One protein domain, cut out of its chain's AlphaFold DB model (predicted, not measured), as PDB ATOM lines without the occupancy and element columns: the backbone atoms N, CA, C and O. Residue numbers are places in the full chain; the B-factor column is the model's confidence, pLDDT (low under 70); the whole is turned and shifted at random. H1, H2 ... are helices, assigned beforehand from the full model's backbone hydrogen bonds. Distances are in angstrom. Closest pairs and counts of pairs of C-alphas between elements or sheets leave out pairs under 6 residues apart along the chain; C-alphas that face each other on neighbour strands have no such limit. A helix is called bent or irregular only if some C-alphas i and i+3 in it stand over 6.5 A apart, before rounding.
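AT A GLANCE: This is residues 483 to 608 of the 617 residues of an uncharacterized protein of Blastopirellula cremea (UniProt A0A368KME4). The longest helix, H5, stands in the middle of a row of helices: H2 is side by side with it and H1 lies beyond H2 at one end of the long axis, while H7 and H9 lie on the other side of H5, about perpendicular to it, with H8 beyond H9 at the other end. H6 makes a corner with the end of H5 and leads back in a hairpin with H7; the short H3 joins H2 to H6, and the short H4 packs on H9. The printed part has 126 residues with nine named helices, H1 to H9 in order along the chain, and no named strand; its class is all helix. It is compact, with a radius of gyration of the C-alphas of 14.2 A, and elongated, spanning 51 by 29 by 26 A.

IN THESE COORDINATES: H5, residues 528 to 543, is 24.2 A long and begins with C-alpha 528 at (-7.306, -18.772, 56.803). H5 is irregular, but only just: C-alphas 529 and 532 are 7.0 A apart. Before it come H1, residues 485 to 493, with C-alpha 485 at (-24.317, -25.888, 36.639); H2, residues 498 to 510, 18.3 A long; H3, residues 514 to 517; and H4, residues 521 to 524. After it come H6, residues 545 to 558, 19.7 A long; H7, residues 563 to 571; H8, residues 580 to 589; and H9, residues 595 to 606, 16.1 A long, ending with C-alpha 606 at (2.514, -22.685, 57.081).

HOW THE PARTS SIT: H5 touches H2, closest at the C-alphas of Pro 533 and Ala 502, 5.7 A, at a shallow tilt of 14 degrees, the same way. H2 forms a helical hairpin with H1, at a steep tilt of 43 degrees, closest at the C-alphas of Gln 501 and Leu 493, 4.5 A. H5 and H6 only just touch, only at the corner, with 3 pairs of C-alphas within 8 A, the closest being Ile 541 and Ala 548, 5.2 A. H3 touches H6, closest at the C-alphas of Trp 514 and Leu 551, 6.0 A, and also H2, by residues 505 to 509 alone, closest at the C-alphas of Leu 517 and Ala 505, 6.3 A. H6 and H7 form a helical hairpin at a shallow tilt of 32 degrees, with the C-alphas of Leu 555 and Gly 563 closest, 4.4 A. H7 touches H9, closest at the C-alphas of Ile 566 and Val 597, 5.5 A, at a shallow tilt of 25 degrees, the same way. H8 and H9 form a helical hairpin, a shallow tilt of 34 degrees, only just short of steep, closest at the C-alphas of Leu 586 and Thr 601, 6.1 A. H4 touches H9, by residues 595 to 599 of H9 alone, with the C-alphas of Gly 522 and Pro 595 closest, 4.6 A. H1 and H8 are apart. Every O i to N i+4 pair is within hydrogen-bond range in H1, H2, H6, H7, H8 and H9, and 10 of 12 are in H5; H3 and H4 are too short for such a pair.

THE WHOLE: The C-alphas farthest apart, of Pro 483 and Glu 580, are 51.3 A apart. The printed part has no cut, and no link is long; the link from H7 to H8, 8 residues, is short and the others are tight. The mean pLDDT of the printed part is 93.4, and residues 607 to 608 are under 70.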
ATOM      1  N   PRO A 483     -30.352 -24.826  35.871       89.38
ATOM      2  CA  PRO A 483     -29.982 -25.582  34.673       89.38
ATOM      3  C   PRO A 483     -28.514 -25.384  34.260       89.38
ATOM      4  O   PRO A 483     -27.926 -26.293  33.677       89.38
ATOM      5  N   ASP A 484     -27.918 -24.221  34.551       94.75
ATOM      6  CA  ASP A 484     -26.516 -23.927  34.232       94.75
ATOM      7  C   ASP A 484     -25.612 -24.175  35.444       94.75
ATOM      8  O   ASP A 484     -25.311 -23.293  36.255       94.75
ATOM      9  N   LEU A 485     -25.179 -25.429  35.559       93.81
ATOM     10  CA  LEU A 485     -24.317 -25.888  36.639       93.81
ATOM     11  C   LEU A 485     -22.994 -25.108  36.709       93.81
ATOM     12  O   LEU A 485     -22.529 -24.779  37.802       93.81
ATOM     13  N   LEU A 486     -22.366 -24.836  35.561       95.25
ATOM     14  CA  LEU A 486     -21.053 -24.192  35.527       95.25
ATOM     15  C   LEU A 486     -21.153 -22.741  35.993       95.25
ATOM     16  O   LEU A 486     -20.352 -22.333  36.833       95.25
ATOM     17  N   ALA A 487     -22.176 -22.005  35.550       95.06
ATOM     18  CA  ALA A 487     -22.421 -20.646  36.023       95.06
ATOM     19  C   ALA A 487     -22.647 -20.588  37.545       95.06
ATOM     20  O   ALA A 487     -22.154 -19.679  38.217       95.06
ATOM     21  N   GLN A 488     -23.347 -21.573  38.120       95.88
ATOM     22  CA  GLN A 488     -23.585 -21.618  39.565       95.88
ATOM     23  C   GLN A 488     -22.314 -21.953  40.364       95.88
ATOM     24  O   GLN A 488     -22.080 -21.364  41.424       95.88
ATOM     25  N   LEU A 489     -21.463 -22.851  39.854       96.31
ATOM     26  CA  LEU A 489     -20.148 -23.118  40.445       96.31
ATOM     27  C   LEU A 489     -19.233 -21.887  40.348       96.31
ATOM     28  O   LEU A 489     -18.593 -21.521  41.333       96.31
ATOM     29  N   GLU A 490     -19.211 -21.196  39.207       96.19
ATOM     30  CA  GLU A 490     -18.473 -19.939  39.027       96.19
ATOM     31  C   GLU A 490     -18.934 -18.854  40.003       96.19
ATOM     32  O   GLU A 490     -18.113 -18.207  40.653       96.19
ATOM     33  N   LYS A 491     -20.249 -18.697  40.181       96.12
ATOM     34  CA  LYS A 491     -20.816 -17.791  41.185       96.12
ATOM     35  C   LYS A 491     -20.348 -18.162  42.592       96.12
ATOM     36  O   LYS A 491     -19.959 -17.280  43.363       96.12
ATOM     37  N   GLY A 492     -20.328 -19.456  42.910       95.69
ATOM     38  CA  GLY A 492     -19.845 -19.983  44.184       95.69
ATOM     39  C   GLY A 492     -18.379 -19.645  44.478       95.69
ATOM     40  O   GLY A 492     -18.041 -19.405  45.636       95.69
ATOM     41  N   LEU A 493     -17.528 -19.496  43.453       95.44
ATOM     42  CA  LEU A 493     -16.138 -19.052  43.626       95.44
ATOM     43  C   LEU A 493     -16.008 -17.646  44.229       95.44
ATOM     44  O   LEU A 493     -14.985 -17.334  44.836       95.44
ATOM     45  N   THR A 494     -17.025 -16.803  44.048       94.75
ATOM     46  CA  THR A 494     -17.082 -15.432  44.584       94.75
ATOM     47  C   THR A 494     -17.899 -15.323  45.872       94.75
ATOM     48  O   THR A 494     -18.148 -14.220  46.359       94.75
ATOM     49  N   SER A 495     -18.335 -16.459  46.428       95.31
ATOM     50  CA  SER A 495     -19.110 -16.492  47.665       95.31
ATOM     51  C   SER A 495     -18.308 -15.911  48.837       95.31
ATOM     52  O   SER A 495     -17.121 -16.217  48.972       95.31
ATOM     53  N   PRO A 496     -18.936 -15.128  49.736       93.75
ATOM     54  CA  PRO A 496     -18.291 -14.706  50.978       93.75
ATOM     55  C   PRO A 496     -18.066 -15.878  51.950       93.75
ATOM     56  O   PRO A 496     -17.270 -15.765  52.882       93.75
ATOM     57  N   VAL A 497     -18.759 -17.003  51.746       94.00
ATOM     58  CA  VAL A 497     -18.636 -18.210  52.568       94.00
ATOM     59  C   VAL A 497     -17.481 -19.055  52.039       94.00
ATOM     60  O   VAL A 497     -17.572 -19.650  50.963       94.00
ATOM     61  N   ALA A 498     -16.402 -19.139  52.823       91.12
ATOM     62  CA  ALA A 498     -15.178 -19.855  52.457       91.12
ATOM     63  C   ALA A 498     -15.436 -21.319  52.057       91.12
ATOM     64  O   ALA A 498     -14.830 -21.820  51.116       91.12
ATOM     65  N   GLU A 499     -16.366 -21.992  52.739       91.19
ATOM     66  CA  GLU A 499     -16.711 -23.390  52.463       91.19
ATOM     67  C   GLU A 499     -17.359 -23.565  51.077       91.19
ATOM     68  O   GLU A 499     -17.000 -24.478  50.337       91.19
ATOM     69  N   ILE A 500     -18.247 -22.648  50.672       95.00
ATOM     70  CA  ILE A 500     -18.870 -22.656  49.336       95.00
ATOM     71  C   ILE A 500     -17.826 -22.357  48.256       95.00
ATOM     72  O   ILE A 500     -17.810 -23.015  47.213       95.00
ATOM     73  N   GLN A 501     -16.933 -21.397  48.507       94.50
ATOM     74  CA  GLN A 501     -15.843 -21.062  47.589       94.50
ATOM     75  C   GLN A 501     -14.915 -22.263  47.364       94.50
ATOM     76  O   GLN A 501     -14.605 -22.609  46.222       94.50
ATOM     77  N   ALA A 502     -14.516 -22.928  48.447       91.88
ATOM     78  CA  ALA A 502     -13.734 -24.155  48.426       91.88
ATOM     79  C   ALA A 502     -14.437 -25.287  47.667       91.88
ATOM     80  O   ALA A 502     -13.844 -25.894  46.772       91.88
ATOM     81  N   ALA A 503     -15.706 -25.544  47.990       93.81
ATOM     82  CA  ALA A 503     -16.493 -26.594  47.356       93.81
ATOM     83  C   ALA A 503     -16.659 -26.372  45.855       93.81
ATOM     84  O   ALA A 503     -16.485 -27.304  45.070       93.81
ATOM     85  N   SER A 504     -16.910 -25.127  45.460       96.00
ATOM     86  CA  SER A 504     -17.008 -24.727  44.059       96.00
ATOM     87  C   SER A 504     -15.677 -24.914  43.329       96.00
ATOM     88  O   SER A 504     -15.648 -25.435  42.216       96.00
ATOM     89  N   ALA A 505     -14.559 -24.551  43.967       95.38
ATOM     90  CA  ALA A 505     -13.237 -24.678  43.369       95.38
ATOM     91  C   ALA A 505     -12.808 -26.139  43.167       95.38
ATOM     92  O   ALA A 505     -12.309 -26.498  42.101       95.38
ATOM     93  N   ILE A 506     -13.032 -26.990  44.171       95.19
ATOM     94  CA  ILE A 506     -12.752 -28.428  44.079       95.19
ATOM     95  C   ILE A 506     -13.647 -29.068  43.015       95.19
ATOM     96  O   ILE A 506     -13.129 -29.783  42.161       95.19
ATOM     97  N   ALA A 507     -14.949 -28.757  43.007       96.12
ATOM     98  CA  ALA A 507     -15.878 -29.247  41.993       96.12
ATOM     99  C   ALA A 507     -15.406 -28.881  40.580       96.12
ATOM    100  O   ALA A 507     -15.206 -29.767  39.756       96.12
ATOM    101  N   LEU A 508     -15.125 -27.604  40.305       96.56
ATOM    102  CA  LEU A 508     -14.616 -27.170  38.998       96.56
ATOM    103  C   LEU A 508     -13.306 -27.872  38.613       96.56
ATOM    104  O   LEU A 508     -13.132 -28.232  37.449       96.56
ATOM    105  N   GLY A 509     -12.422 -28.134  39.580       95.38
ATOM    106  CA  GLY A 509     -11.223 -28.942  39.365       95.38
ATOM    107  C   GLY A 509     -11.538 -30.384  38.953       95.38
ATOM    108  O   GLY A 509     -11.016 -30.864  37.950       95.38
ATOM    109  N   GLN A 510     -12.451 -31.062  39.653       96.06
ATOM    110  CA  GLN A 510     -12.898 -32.418  39.293       96.06
ATOM    111  C   GLN A 510     -13.549 -32.469  37.895       96.06
ATOM    112  O   GLN A 510     -13.406 -33.457  37.167       96.06
ATOM    113  N   LEU A 511     -14.234 -31.389  37.498       95.75
ATOM    114  CA  LEU A 511     -14.844 -31.223  36.174       95.75
ATOM    115  C   LEU A 511     -13.834 -30.811  35.080       95.75
ATOM    116  O   LEU A 511     -14.210 -30.714  33.911       95.75
ATOM    117  N   GLY A 512     -12.567 -30.571  35.437       94.50
ATOM    118  CA  GLY A 512     -11.493 -30.190  34.516       94.50
ATOM    119  C   GLY A 512     -11.516 -28.725  34.060       94.50
ATOM    120  O   GLY A 512     -10.886 -28.393  33.059       94.50
ATOM    121  N   LYS A 513     -12.239 -27.845  34.765       95.88
ATOM    122  CA  LYS A 513     -12.421 -26.416  34.438       95.88
ATOM    123  C   LYS A 513     -11.378 -25.528  35.126       95.88
ATOM    124  O   LYS A 513     -11.689 -24.628  35.910       95.88
ATOM    125  N   TRP A 514     -10.104 -25.814  34.874       95.06
ATOM    126  CA  TRP A 514      -8.960 -25.195  35.561       95.06
ATOM    127  C   TRP A 514      -8.777 -23.707  35.243       95.06
ATOM    128  O   TRP A 514      -8.258 -22.945  36.063       95.06
ATOM    129  N   GLU A 515      -9.204 -23.272  34.060       94.19
ATOM    130  CA  GLU A 515      -9.137 -21.887  33.595       94.19
ATOM    131  C   GLU A 515      -9.845 -20.908  34.542       94.19
ATOM    132  O   GLU A 515      -9.356 -19.792  34.746       94.19
ATOM    133  N   LEU A 516     -10.922 -21.358  35.191       93.75
ATOM    134  CA  LEU A 516     -11.714 -20.576  36.139       93.75
ATOM    135  C   LEU A 516     -11.007 -20.426  37.498       93.75
ATOM    136  O   LEU A 516     -11.062 -19.368  38.123       93.75
ATOM    137  N   LEU A 517     -10.264 -21.451  37.935       91.69
ATOM    138  CA  LEU A 517      -9.622 -21.484  39.260       91.69
ATOM    139  C   LEU A 517      -8.407 -20.566  39.378       91.69
ATOM    140  O   LEU A 517      -8.105 -19.996  40.423       91.69
ATOM    141  N   THR A 518      -7.689 -20.395  38.283       84.81
ATOM    142  CA  THR A 518      -6.460 -19.595  38.284       84.81
ATOM    143  C   THR A 518      -6.701 -18.109  38.580       84.81
ATOM    144  O   THR A 518      -5.764 -17.403  38.929       84.81
ATOM    145  N   GLY A 519      -7.932 -17.600  38.423       83.25
ATOM    146  CA  GLY A 519      -8.278 -16.210  38.751       83.25
ATOM    147  C   GLY A 519      -8.605 -15.965  40.228       83.25
ATOM    148  O   GLY A 519      -8.555 -14.824  40.679       83.25
ATOM    149  N   ILE A 520      -8.925 -17.016  40.987       89.31
ATOM    150  CA  ILE A 520      -9.490 -16.880  42.339       89.31
ATOM    151  C   ILE A 520      -8.469 -17.085  43.449       89.31
ATOM    152  O   ILE A 520      -8.725 -16.696  44.583       89.31
ATOM    153  N   TRP A 521      -7.293 -17.637  43.147       89.00
ATOM    154  CA  TRP A 521      -6.276 -17.891  44.167       89.00
ATOM    155  C   TRP A 521      -5.853 -16.627  44.913       89.00
ATOM    156  O   TRP A 521      -5.592 -16.698  46.105       89.00
ATOM    157  N   GLY A 522      -5.872 -15.452  44.275       85.12
ATOM    158  CA  GLY A 522      -5.605 -14.194  44.981       85.12
ATOM    159  C   GLY A 522      -6.624 -13.853  46.068       85.12
ATOM    160  O   GLY A 522      -6.280 -13.196  47.043       85.12
ATOM    161  N   GLN A 523      -7.858 -14.344  45.952       87.00
ATOM    162  CA  GLN A 523      -8.871 -14.191  46.996       87.00
ATOM    163  C   GLN A 523      -8.589 -15.106  48.196       87.00
ATOM    164  O   GLN A 523      -9.048 -14.826  49.301       87.00
ATOM    165  N   TRP A 524      -7.816 -16.180  48.001       88.69
ATOM    166  CA  TRP A 524      -7.521 -17.154  49.050       88.69
ATOM    167  C   TRP A 524      -6.417 -16.701  50.003       88.69
ATOM    168  O   TRP A 524      -6.362 -17.174  51.134       88.69
ATOM    169  N   GLU A 525      -5.567 -15.767  49.570       86.88
ATOM    170  CA  GLU A 525      -4.387 -15.312  50.314       86.88
ATOM    171  C   GLU A 525      -4.729 -14.833  51.728       86.88
ATOM    172  O   GLU A 525      -4.020 -15.114  52.690       86.88
ATOM    173  N   ASN A 526      -5.865 -14.151  51.865       84.94
ATOM    174  CA  ASN A 526      -6.263 -13.504  53.111       84.94
ATOM    175  C   ASN A 526      -7.316 -14.298  53.897       84.94
ATOM    176  O   ASN A 526      -7.887 -13.767  54.848       84.94
ATOM    177  N   ASN A 527      -7.600 -15.549  53.511       89.44
ATOM    178  CA  ASN A 527      -8.668 -16.339  54.116       89.44
ATOM    179  C   ASN A 527      -8.127 -17.625  54.778       89.44
ATOM    180  O   ASN A 527      -7.972 -18.653  54.112       89.44
ATOM    181  N   PRO A 528      -7.858 -17.613  56.098       88.12
ATOM    182  CA  PRO A 528      -7.306 -18.772  56.803       88.12
ATOM    183  C   PRO A 528      -8.239 -19.991  56.779       88.12
ATOM    184  O   PRO A 528      -7.762 -21.124  56.847       88.12
ATOM    185  N   SER A 529      -9.551 -19.788  56.617       89.12
ATOM    186  CA  SER A 529     -10.536 -20.871  56.529       89.12
ATOM    187  C   SER A 529     -10.349 -21.751  55.286       89.12
ATOM    188  O   SER A 529     -10.836 -22.877  55.254       89.12
ATOM    189  N   LEU A 530      -9.602 -21.285  54.278       88.50
ATOM    190  CA  LEU A 530      -9.321 -22.043  53.056       88.50
ATOM    191  C   LEU A 530      -8.101 -22.965  53.163       88.50
ATOM    192  O   LEU A 530      -7.857 -23.749  52.252       88.50
ATOM    193  N   GLN A 531      -7.350 -22.945  54.268       89.25
ATOM    194  CA  GLN A 531      -6.151 -23.784  54.425       89.25
ATOM    195  C   GLN A 531      -6.456 -25.290  54.353       89.25
ATOM    196  O   GLN A 531      -5.702 -26.049  53.740       89.25
ATOM    197  N   ALA A 532      -7.565 -25.735  54.956       89.94
ATOM    198  CA  ALA A 532      -7.999 -27.129  54.863       89.94
ATOM    199  C   ALA A 532      -8.443 -27.492  53.427       89.94
ATOM    200  O   ALA A 532      -7.869 -28.426  52.866       89.94
ATOM    201  N   PRO A 533      -9.322 -26.716  52.764       90.25
ATOM    202  CA  PRO A 533      -9.639 -26.916  51.352       90.25
ATOM    203  C   PRO A 533      -8.453 -26.905  50.385       90.25
ATOM    204  O   PRO A 533      -8.428 -27.697  49.450       90.25
ATOM    205  N   ILE A 534      -7.447 -26.050  50.595       92.06
ATOM    206  CA  ILE A 534      -6.228 -26.029  49.766       92.06
ATOM    207  C   ILE A 534      -5.491 -27.369  49.868       92.06
ATOM    208  O   ILE A 534      -4.990 -27.887  48.866       92.06
ATOM    209  N   ARG A 535      -5.448 -27.958  51.068       92.62
ATOM    210  CA  ARG A 535      -4.875 -29.291  51.272       92.62
ATOM    211  C   ARG A 535      -5.669 -30.353  50.524       92.62
ATOM    212  O   ARG A 535      -5.053 -31.152  49.829       92.62
ATOM    213  N   GLU A 536      -6.993 -30.332  50.628       92.56
ATOM    214  CA  GLU A 536      -7.863 -31.281  49.927       92.56
ATOM    215  C   GLU A 536      -7.761 -31.140  48.406       92.56
ATOM    216  O   GLU A 536      -7.658 -32.135  47.694       92.56
ATOM    217  N   PHE A 537      -7.681 -29.908  47.903       94.62
ATOM    218  CA  PHE A 537      -7.416 -29.635  46.497       94.62
ATOM    219  C   PHE A 537      -6.072 -30.230  46.067       94.62
ATOM    220  O   PHE A 537      -6.006 -30.938  45.067       94.62
ATOM    221  N   ARG A 538      -4.996 -30.012  46.836       95.50
ATOM    222  CA  ARG A 538      -3.692 -30.626  46.545       95.50
ATOM    223  C   ARG A 538      -3.770 -32.152  46.564       95.50
ATOM    224  O   ARG A 538      -3.192 -32.782  45.688       95.50
ATOM    225  N   GLU A 539      -4.456 -32.739  47.541       94.50
ATOM    226  CA  GLU A 539      -4.647 -34.191  47.639       94.50
ATOM    227  C   GLU A 539      -5.417 -34.753  46.440       94.50
ATOM    228  O   GLU A 539      -5.059 -35.823  45.953       94.50
ATOM    229  N   LEU A 540      -6.419 -34.032  45.926       95.31
ATOM    230  CA  LEU A 540      -7.127 -34.386  44.695       95.31
ATOM    231  C   LEU A 540      -6.177 -34.398  43.489       95.31
ATOM    232  O   LEU A 540      -6.134 -35.381  42.754       95.31
ATOM    233  N   ILE A 541      -5.387 -33.335  43.299       96.44
ATOM    234  CA  ILE A 541      -4.413 -33.268  42.196       96.44
ATOM    235  C   ILE A 541      -3.359 -34.370  42.329       96.44
ATOM    236  O   ILE A 541      -2.992 -35.000  41.343       96.44
ATOM    237  N   ALA A 542      -2.885 -34.621  43.549       95.69
ATOM    238  CA  ALA A 542      -1.893 -35.648  43.818       95.69
ATOM    239  C   ALA A 542      -2.420 -37.056  43.530       95.69
ATOM    240  O   ALA A 542      -1.627 -37.911  43.177       95.69
ATOM    241  N   GLN A 543      -3.725 -37.310  43.656       95.38
ATOM    242  CA  GLN A 543      -4.309 -38.618  43.356       95.38
ATOM    243  C   GLN A 543      -4.365 -38.911  41.857       95.38
ATOM    244  O   GLN A 543      -4.308 -40.073  41.476       95.38
ATOM    245  N   ASP A 544      -4.468 -37.908  40.990       95.44
ATOM    246  CA  ASP A 544      -4.764 -38.142  39.580       95.44
ATOM    247  C   ASP A 544      -3.803 -37.409  38.643       95.44
ATOM    248  O   ASP A 544      -3.845 -36.185  38.494       95.44
ATOM    249  N   SER A 545      -2.954 -38.177  37.957       94.81
ATOM    250  CA  SER A 545      -1.942 -37.634  37.045       94.81
ATOM    251  C   SER A 545      -2.548 -36.916  35.838       94.81
ATOM    252  O   SER A 545      -1.968 -35.943  35.358       94.81
ATOM    253  N   ALA A 546      -3.736 -37.314  35.376       94.69
ATOM    254  CA  ALA A 546      -4.435 -36.622  34.300       94.69
ATOM    255  C   ALA A 546      -5.002 -35.267  34.761       94.69
ATOM    256  O   ALA A 546      -4.859 -34.285  34.032       94.69
ATOM    257  N   LEU A 547      -5.578 -35.165  35.966       95.25
ATOM    258  CA  LEU A 547      -5.972 -33.874  36.548       95.25
ATOM    259  C   LEU A 547      -4.745 -32.981  36.772       95.25
ATOM    260  O   LEU A 547      -4.770 -31.804  36.411       95.25
ATOM    261  N   ALA A 548      -3.646 -33.542  37.283       96.50
ATOM    262  CA  ALA A 548      -2.385 -32.826  37.451       96.50
ATOM    263  C   ALA A 548      -1.819 -32.307  36.122       96.50
ATOM    264  O   ALA A 548      -1.436 -31.138  36.031       96.50
ATOM    265  N   ALA A 549      -1.826 -33.129  35.069       96.31
ATOM    266  CA  ALA A 549      -1.383 -32.735  33.735       96.31
ATOM    267  C   ALA A 549      -2.249 -31.607  33.155       96.31
ATOM    268  O   ALA A 549      -1.718 -30.634  32.615       96.31
ATOM    269  N   GLN A 550      -3.575 -31.694  33.304       96.12
ATOM    270  CA  GLN A 550      -4.498 -30.647  32.859       96.12
ATOM    271  C   GLN A 550      -4.303 -29.338  33.631       96.12
ATOM    272  O   GLN A 550      -4.265 -28.267  33.016       96.12
ATOM    273  N   LEU A 551      -4.124 -29.404  34.955       96.44
ATOM    274  CA  LEU A 551      -3.806 -28.239  35.777       96.44
ATOM    275  C   LEU A 551      -2.483 -27.600  35.333       96.44
ATOM    276  O   LEU A 551      -2.439 -26.394  35.090       96.44
ATOM    277  N   LYS A 552      -1.419 -28.399  35.163       97.19
ATOM    278  CA  LYS A 552      -0.099 -27.943  34.694       97.19
ATOM    279  C   LYS A 552      -0.186 -27.256  33.330       97.19
ATOM    280  O   LYS A 552       0.364 -26.166  33.150       97.19
ATOM    281  N   ALA A 553      -0.902 -27.860  32.380       96.69
ATOM    282  CA  ALA A 553      -1.110 -27.298  31.048       96.69
ATOM    283  C   ALA A 553      -1.888 -25.974  31.104       96.69
ATOM    284  O   ALA A 553      -1.493 -24.995  30.469       96.69
ATOM    285  N   SER A 554      -2.951 -25.914  31.910       96.25
ATOM    286  CA  SER A 554      -3.788 -24.718  32.058       96.25
ATOM    287  C   SER A 554      -3.025 -23.562  32.705       96.25
ATOM    288  O   SER A 554      -3.096 -22.426  32.236       96.25
ATOM    289  N   LEU A 555      -2.223 -23.864  33.730       96.12
ATOM    290  CA  LEU A 555      -1.324 -22.914  34.380       96.12
ATOM    291  C   LEU A 555      -0.288 -22.344  33.417       96.12
ATOM    292  O   LEU A 555      -0.132 -21.127  33.330       96.12
ATOM    293  N   THR A 556       0.384 -23.219  32.671       96.56
ATOM    294  CA  THR A 556       1.416 -22.830  31.700       96.56
ATOM    295  C   THR A 556       0.819 -21.992  30.570       96.56
ATOM    296  O   THR A 556       1.413 -21.002  30.156       96.56
ATOM    297  N   LYS A 557      -0.385 -22.337  30.101       96.12
ATOM    298  CA  LYS A 557      -1.094 -21.572  29.069       96.12
ATOM    299  C   LYS A 557      -1.493 -20.174  29.552       96.12
ATOM    300  O   LYS A 557      -1.342 -19.215  28.802       96.12
ATOM    301  N   LYS A 558      -2.030 -20.053  30.772       95.38
ATOM    302  CA  LYS A 558      -2.519 -18.768  31.302       95.38
ATOM    303  C   LYS A 558      -1.388 -17.848  31.755       95.38
ATOM    304  O   LYS A 558      -1.462 -16.645  31.537       95.38
ATOM    305  N   SER A 559      -0.355 -18.406  32.379       95.38
ATOM    306  CA  SER A 559       0.819 -17.666  32.836       95.38
ATOM    307  C   SER A 559       2.083 -18.434  32.454       95.38
ATOM    308  O   SER A 559       2.587 -19.219  33.252       95.38
ATOM    309  N   PRO A 560       2.631 -18.229  31.243       96.44
ATOM    310  CA  PRO A 560       3.834 -18.940  30.805       96.44
ATOM    311  C   PRO A 560       5.041 -18.723  31.729       96.44
ATOM    312  O   PRO A 560       5.856 -19.624  31.897       96.44
ATOM    313  N   GLN A 561       5.135 -17.545  32.357       96.38
ATOM    314  CA  GLN A 561       6.241 -17.183  33.247       96.38
ATOM    315  C   GLN A 561       6.114 -17.800  34.647       96.38
ATOM    316  O   GLN A 561       7.114 -18.227  35.216       96.38
ATOM    317  N   HIS A 562       4.904 -17.854  35.218       96.81
ATOM    318  CA  HIS A 562       4.707 -18.271  36.616       96.81
ATOM    319  C   HIS A 562       3.974 -19.606  36.768       96.81
ATOM    320  O   HIS A 562       4.044 -20.219  37.827       96.81
ATOM    321  N   GLY A 563       3.305 -20.094  35.727       96.31
ATOM    322  CA  GLY A 563       2.541 -21.341  35.723       96.31
ATOM    323  C   GLY A 563       3.346 -22.556  36.193       96.31
ATOM    324  O   GLY A 563       2.881 -23.245  37.104       96.31
ATOM    325  N   PRO A 564       4.566 -22.797  35.670       97.44
ATOM    326  CA  PRO A 564       5.428 -23.875  36.154       97.44
ATOM    327  C   PRO A 564       5.789 -23.745  37.641       97.44
ATOM    328  O   PRO A 564       5.775 -24.741  38.362       97.44
ATOM    329  N   LEU A 565       6.052 -22.522  38.121       97.44
ATOM    330  CA  LEU A 565       6.344 -22.255  39.533       97.44
ATOM    331  C   LEU A 565       5.116 -22.511  40.419       97.44
ATOM    332  O   LEU A 565       5.234 -23.182  41.437       97.44
ATOM    333  N   ILE A 566       3.933 -22.032  40.025       97.00
ATOM    334  CA  ILE A 566       2.688 -22.270  40.770       97.00
ATOM    335  C   ILE A 566       2.412 -23.771  40.855       97.00
ATOM    336  O   ILE A 566       2.166 -24.289  41.938       97.00
ATOM    337  N   TYR A 567       2.513 -24.487  39.735       97.69
ATOM    338  CA  TYR A 567       2.322 -25.934  39.714       97.69
ATOM    339  C   TYR A 567       3.345 -26.662  40.599       97.69
ATOM    340  O   TYR A 567       2.992 -27.583  41.338       97.69
ATOM    341  N   ARG A 568       4.605 -26.211  40.598       97.50
ATOM    342  CA  ARG A 568       5.629 -26.724  41.508       97.50
ATOM    343  C   ARG A 568       5.242 -26.514  42.974       97.50
ATOM    344  O   ARG A 568       5.388 -27.437  43.771       97.50
ATOM    345  N   LEU A 569       4.705 -25.346  43.324       96.88
ATOM    346  CA  LEU A 569       4.209 -25.068  44.672       96.88
ATOM    347  C   LEU A 569       2.962 -25.899  45.024       96.88
ATOM    348  O   LEU A 569       2.802 -26.249  46.188       96.88
ATOM    349  N   VAL A 570       2.113 -26.270  44.058       96.12
ATOM    350  CA  VAL A 570       1.009 -27.229  44.271       96.12
ATOM    351  C   VAL A 570       1.566 -28.613  44.613       96.12
ATOM    352  O   VAL A 570       1.149 -29.208  45.604       96.12
ATOM    353  N   CYS A 571       2.555 -29.100  43.855       96.12
ATOM    354  CA  CYS A 571       3.234 -30.376  44.127       96.12
ATOM    355  C   CYS A 571       3.952 -30.388  45.490       96.12
ATOM    356  O   CYS A 571       4.141 -31.435  46.116       96.12
ATOM    357  N   GLY A 572       4.334 -29.203  45.963       95.50
ATOM    358  CA  GLY A 572       5.065 -29.003  47.202       95.50
ATOM    359  C   GLY A 572       6.500 -29.494  47.127       95.50
ATOM    360  O   GLY A 572       7.069 -29.666  46.050       95.50
ATOM    361  N   PHE A 573       7.092 -29.686  48.300       94.56
ATOM    362  CA  PHE A 573       8.483 -30.093  48.455       94.56
ATOM    363  C   PHE A 573       8.558 -31.264  49.428       94.56
ATOM    364  O   PHE A 573       7.822 -31.298  50.417       94.56
ATOM    365  N   SER A 574       9.444 -32.218  49.151       92.31
ATOM    366  CA  SER A 574       9.800 -33.243  50.132       92.31
ATOM    367  C   SER A 574      10.544 -32.614  51.317       92.31
ATOM    368  O   SER A 574      11.017 -31.475  51.237       92.31
ATOM    369  N   SER A 575      10.690 -33.363  52.412       89.19
ATOM    370  CA  SER A 575      11.520 -32.953  53.554       89.19
ATOM    371  C   SER A 575      12.933 -32.555  53.130       89.19
ATOM    372  O   SER A 575      13.458 -31.555  53.609       89.19
ATOM    373  N   ASP A 576      13.509 -33.301  52.189       90.31
ATOM    374  CA  ASP A 576      14.902 -33.143  51.762       90.31
ATOM    375  C   ASP A 576      15.069 -31.939  50.829       90.31
ATOM    376  O   ASP A 576      16.085 -31.245  50.845       90.31
ATOM    377  N   GLN A 577      14.031 -31.642  50.043       91.69
ATOM    378  CA  GLN A 577      13.982 -30.454  49.198       91.69
ATOM    379  C   GLN A 577      13.756 -29.176  50.015       91.69
ATOM    380  O   GLN A 577      14.222 -28.108  49.617       91.69
ATOM    381  N   LEU A 578      13.061 -29.259  51.155       93.31
ATOM    382  CA  LEU A 578      12.720 -28.118  52.011       93.31
ATOM    383  C   LEU A 578      13.844 -27.760  53.009       93.31
ATOM    384  O   LEU A 578      13.593 -27.554  54.204       93.31
ATOM    385  N   ASN A 579      15.079 -27.671  52.511       93.31
ATOM    386  CA  ASN A 579      16.245 -27.208  53.265       93.31
ATOM    387  C   ASN A 579      16.188 -25.688  53.556       93.31
ATOM    388  O   ASN A 579      15.302 -24.979  53.076       93.31
ATOM    389  N   GLU A 580      17.125 -25.179  54.360       93.38
ATOM    390  CA  GLU A 580      17.161 -23.766  54.776       93.38
ATOM    391  C   GLU A 580      17.247 -22.793  53.591       93.38
ATOM    392  O   GLU A 580      16.536 -21.789  53.569       93.38
ATOM    393  N   ALA A 581      18.024 -23.130  52.558       95.06
ATOM    394  CA  ALA A 581      18.131 -22.313  51.353       95.06
ATOM    395  C   ALA A 581      16.803 -22.262  50.577       95.06
ATOM    396  O   ALA A 581      16.356 -21.181  50.194       95.06
ATOM    397  N   THR A 582      16.130 -23.402  50.397       93.88
ATOM    398  CA  THR A 582      14.805 -23.463  49.760       93.88
ATOM    399  C   THR A 582      13.768 -22.691  50.573       93.88
ATOM    400  O   THR A 582      12.947 -21.982  49.999       93.88
ATOM    401  N   ARG A 583      13.804 -22.773  51.909       95.19
ATOM    402  CA  ARG A 583      12.902 -21.995  52.775       95.19
ATOM    403  C   ARG A 583      13.131 -20.497  52.627       95.19
ATOM    404  O   ARG A 583      12.160 -19.780  52.415       95.19
ATOM    405  N   ALA A 584      14.382 -20.043  52.636       94.31
ATOM    406  CA  ALA A 584      14.710 -18.640  52.396       94.31
ATOM    407  C   ALA A 584      14.209 -18.173  51.017       94.31
ATOM    408  O   ALA A 584      13.633 -17.095  50.892       94.31
ATOM    409  N   GLN A 585      14.342 -19.004  49.976       96.62
ATOM    410  CA  GLN A 585      13.767 -18.709  48.660       96.62
ATOM    411  C   GLN A 585      12.236 -18.611  48.709       96.62
ATOM    412  O   GLN A 585      11.677 -17.643  48.196       96.62
ATOM    413  N   LEU A 586      11.548 -19.555  49.356       96.38
ATOM    414  CA  LEU A 586      10.096 -19.496  49.544       96.38
ATOM    415  C   LEU A 586       9.681 -18.227  50.303       96.38
ATOM    416  O   LEU A 586       8.722 -17.572  49.915       96.38
ATOM    417  N   GLU A 587      10.425 -17.797  51.318       96.19
ATOM    418  CA  GLU A 587      10.146 -16.539  52.020       96.19
ATOM    419  C   GLU A 587      10.226 -15.318  51.093       96.19
ATOM    420  O   GLU A 587       9.398 -14.411  51.200       96.19
ATOM    421  N   THR A 588      11.148 -15.302  50.120       97.12
ATOM    422  CA  THR A 588      11.160 -14.237  49.101       97.12
ATOM    423  C   THR A 588       9.919 -14.271  48.205       97.12
ATOM    424  O   THR A 588       9.402 -13.216  47.828       97.12
ATOM    425  N   LEU A 589       9.379 -15.464  47.924       96.94
ATOM    426  CA  LEU A 589       8.174 -15.639  47.110       96.94
ATOM    427  C   LEU A 589       6.892 -15.173  47.811       96.94
ATOM    428  O   LEU A 589       5.909 -14.888  47.130       96.94
ATOM    429  N   LEU A 590       6.896 -14.984  49.135       95.88
ATOM    430  CA  LEU A 590       5.777 -14.342  49.839       95.88
ATOM    431  C   LEU A 590       5.546 -12.892  49.385       95.88
ATOM    432  O   LEU A 590       4.467 -12.351  49.593       95.88
ATOM    433  N   ARG A 591       6.537 -12.255  48.751       96.56
ATOM    434  CA  ARG A 591       6.427 -10.898  48.183       96.56
ATOM    435  C   ARG A 591       6.242 -10.899  46.664       96.56
ATOM    436  O   ARG A 591       6.313  -9.845  46.038       96.56
ATOM    437  N   HIS A 592       6.040 -12.069  46.058       97.06
ATOM    438  CA  HIS A 592       5.908 -12.207  44.611       97.06
ATOM    439  C   HIS A 592       4.659 -11.462  44.097       97.06
ATOM    440  O   HIS A 592       3.629 -11.512  44.766       97.06
ATOM    441  N   PRO A 593       4.685 -10.788  42.927       95.38
ATOM    442  CA  PRO A 593       3.538 -10.015  42.427       95.38
ATOM    443  C   PRO A 593       2.308 -10.879  42.103       95.38
ATOM    444  O   PRO A 593       1.179 -10.454  42.343       95.38
ATOM    445  N   GLU A 594       2.521 -12.105  41.620       96.00
ATOM    446  CA  GLU A 594       1.451 -13.066  41.321       96.00
ATOM    447  C   GLU A 594       0.813 -13.624  42.613       96.00
ATOM    448  O   GLU A 594       1.498 -14.334  43.359       96.00
ATOM    449  N   PRO A 595      -0.486 -13.378  42.884       93.50
ATOM    450  CA  PRO A 595      -1.138 -13.816  44.121       93.50
ATOM    451  C   PRO A 595      -1.141 -15.333  44.319       93.50
ATOM    452  O   PRO A 595      -0.957 -15.819  45.432       93.50
ATOM    453  N   ALA A 596      -1.276 -16.092  43.231       94.19
ATOM    454  CA  ALA A 596      -1.223 -17.548  43.261       94.19
ATOM    455  C   ALA A 596       0.091 -18.079  43.848       94.19
ATOM    456  O   ALA A 596       0.088 -19.021  44.640       94.19
ATOM    457  N   VAL A 597       1.212 -17.448  43.482       96.50
ATOM    458  CA  VAL A 597       2.534 -17.802  44.007       96.50
ATOM    459  C   VAL A 597       2.569 -17.561  45.512       96.50
ATOM    460  O   VAL A 597       3.012 -18.444  46.242       96.50
ATOM    461  N   ARG A 598       2.044 -16.428  45.995       94.81
ATOM    462  CA  ARG A 598       2.016 -16.108  47.431       94.81
ATOM    463  C   ARG A 598       1.167 -17.094  48.232       94.81
ATOM    464  O   ARG A 598       1.668 -17.638  49.211       94.81
ATOM    465  N   VAL A 599      -0.054 -17.397  47.784       93.50
ATOM    466  CA  VAL A 599      -0.969 -18.339  48.465       93.50
ATOM    467  C   VAL A 599      -0.342 -19.716  48.618       93.50
ATOM    468  O   VAL A 599      -0.283 -20.265  49.719       93.50
ATOM    469  N   TRP A 600       0.166 -20.274  47.518       95.19
ATOM    470  CA  TRP A 600       0.766 -21.601  47.560       95.19
ATOM    471  C   TRP A 600       2.090 -21.606  48.327       95.19
ATOM    472  O   TRP A 600       2.361 -22.559  49.050       95.19
ATOM    473  N   THR A 601       2.878 -20.531  48.266       95.94
ATOM    474  CA  THR A 601       4.085 -20.370  49.093       95.94
ATOM    475  C   THR A 601       3.744 -20.338  50.584       95.94
ATOM    476  O   THR A 601       4.355 -21.060  51.371       95.94
ATOM    477  N   GLN A 602       2.737 -19.557  50.980       94.00
ATOM    478  CA  GLN A 602       2.266 -19.485  52.361       94.00
ATOM    479  C   GLN A 602       1.767 -20.847  52.846       94.00
ATOM    480  O   GLN A 602       2.057 -21.227  53.975       94.00
ATOM    481  N   PHE A 603       1.073 -21.608  51.998       93.00
ATOM    482  CA  PHE A 603       0.660 -22.973  52.313       93.00
ATOM    483  C   PHE A 603       1.861 -23.912  52.542       93.00
ATOM    484  O   PHE A 603       1.867 -24.672  53.513       93.00
ATOM    485  N   GLN A 604       2.910 -23.825  51.710       94.06
ATOM    486  CA  GLN A 604       4.135 -24.619  51.890       94.06
ATOM    487  C   GLN A 604       4.881 -24.265  53.187       94.06
ATOM    488  O   GLN A 604       5.356 -25.160  53.883       94.06
ATOM    489  N   LEU A 605       4.949 -22.979  53.545       92.25
ATOM    490  CA  LEU A 605       5.610 -22.519  54.771       92.25
ATOM    491  C   LEU A 605       4.765 -22.784  56.031       92.25
ATOM    492  O   LEU A 605       5.287 -23.232  57.051       92.25
ATOM    493  N   GLY A 606       3.451 -22.558  55.961       84.62
ATOM    494  CA  GLY A 606       2.514 -22.685  57.081       84.62
ATOM    495  C   GLY A 606       2.288 -24.126  57.539       84.62
ATOM    496  O   GLY A 606       2.069 -24.365  58.726       84.62
ATOM    497  N   GLY A 607       2.427 -25.102  56.636       63.25
ATOM    498  CA  GLY A 607       2.373 -26.524  56.987       63.25
ATOM    499  C   GLY A 607       3.483 -26.978  57.945       63.25
ATOM    500  O   GLY A 607       3.312 -27.984  58.629       63.25
ATOM    501  N   SER A 608       4.592 -26.234  58.039       50.44
ATOM    502  CA  SER A 608       5.750 -26.606  58.862       50.44
ATOM    503  C   SER A 608       5.725 -26.041  60.291       50.44
ATOM    504  O   SER A 608       6.581 -26.415  61.090       50.44
TER     505      SER A 608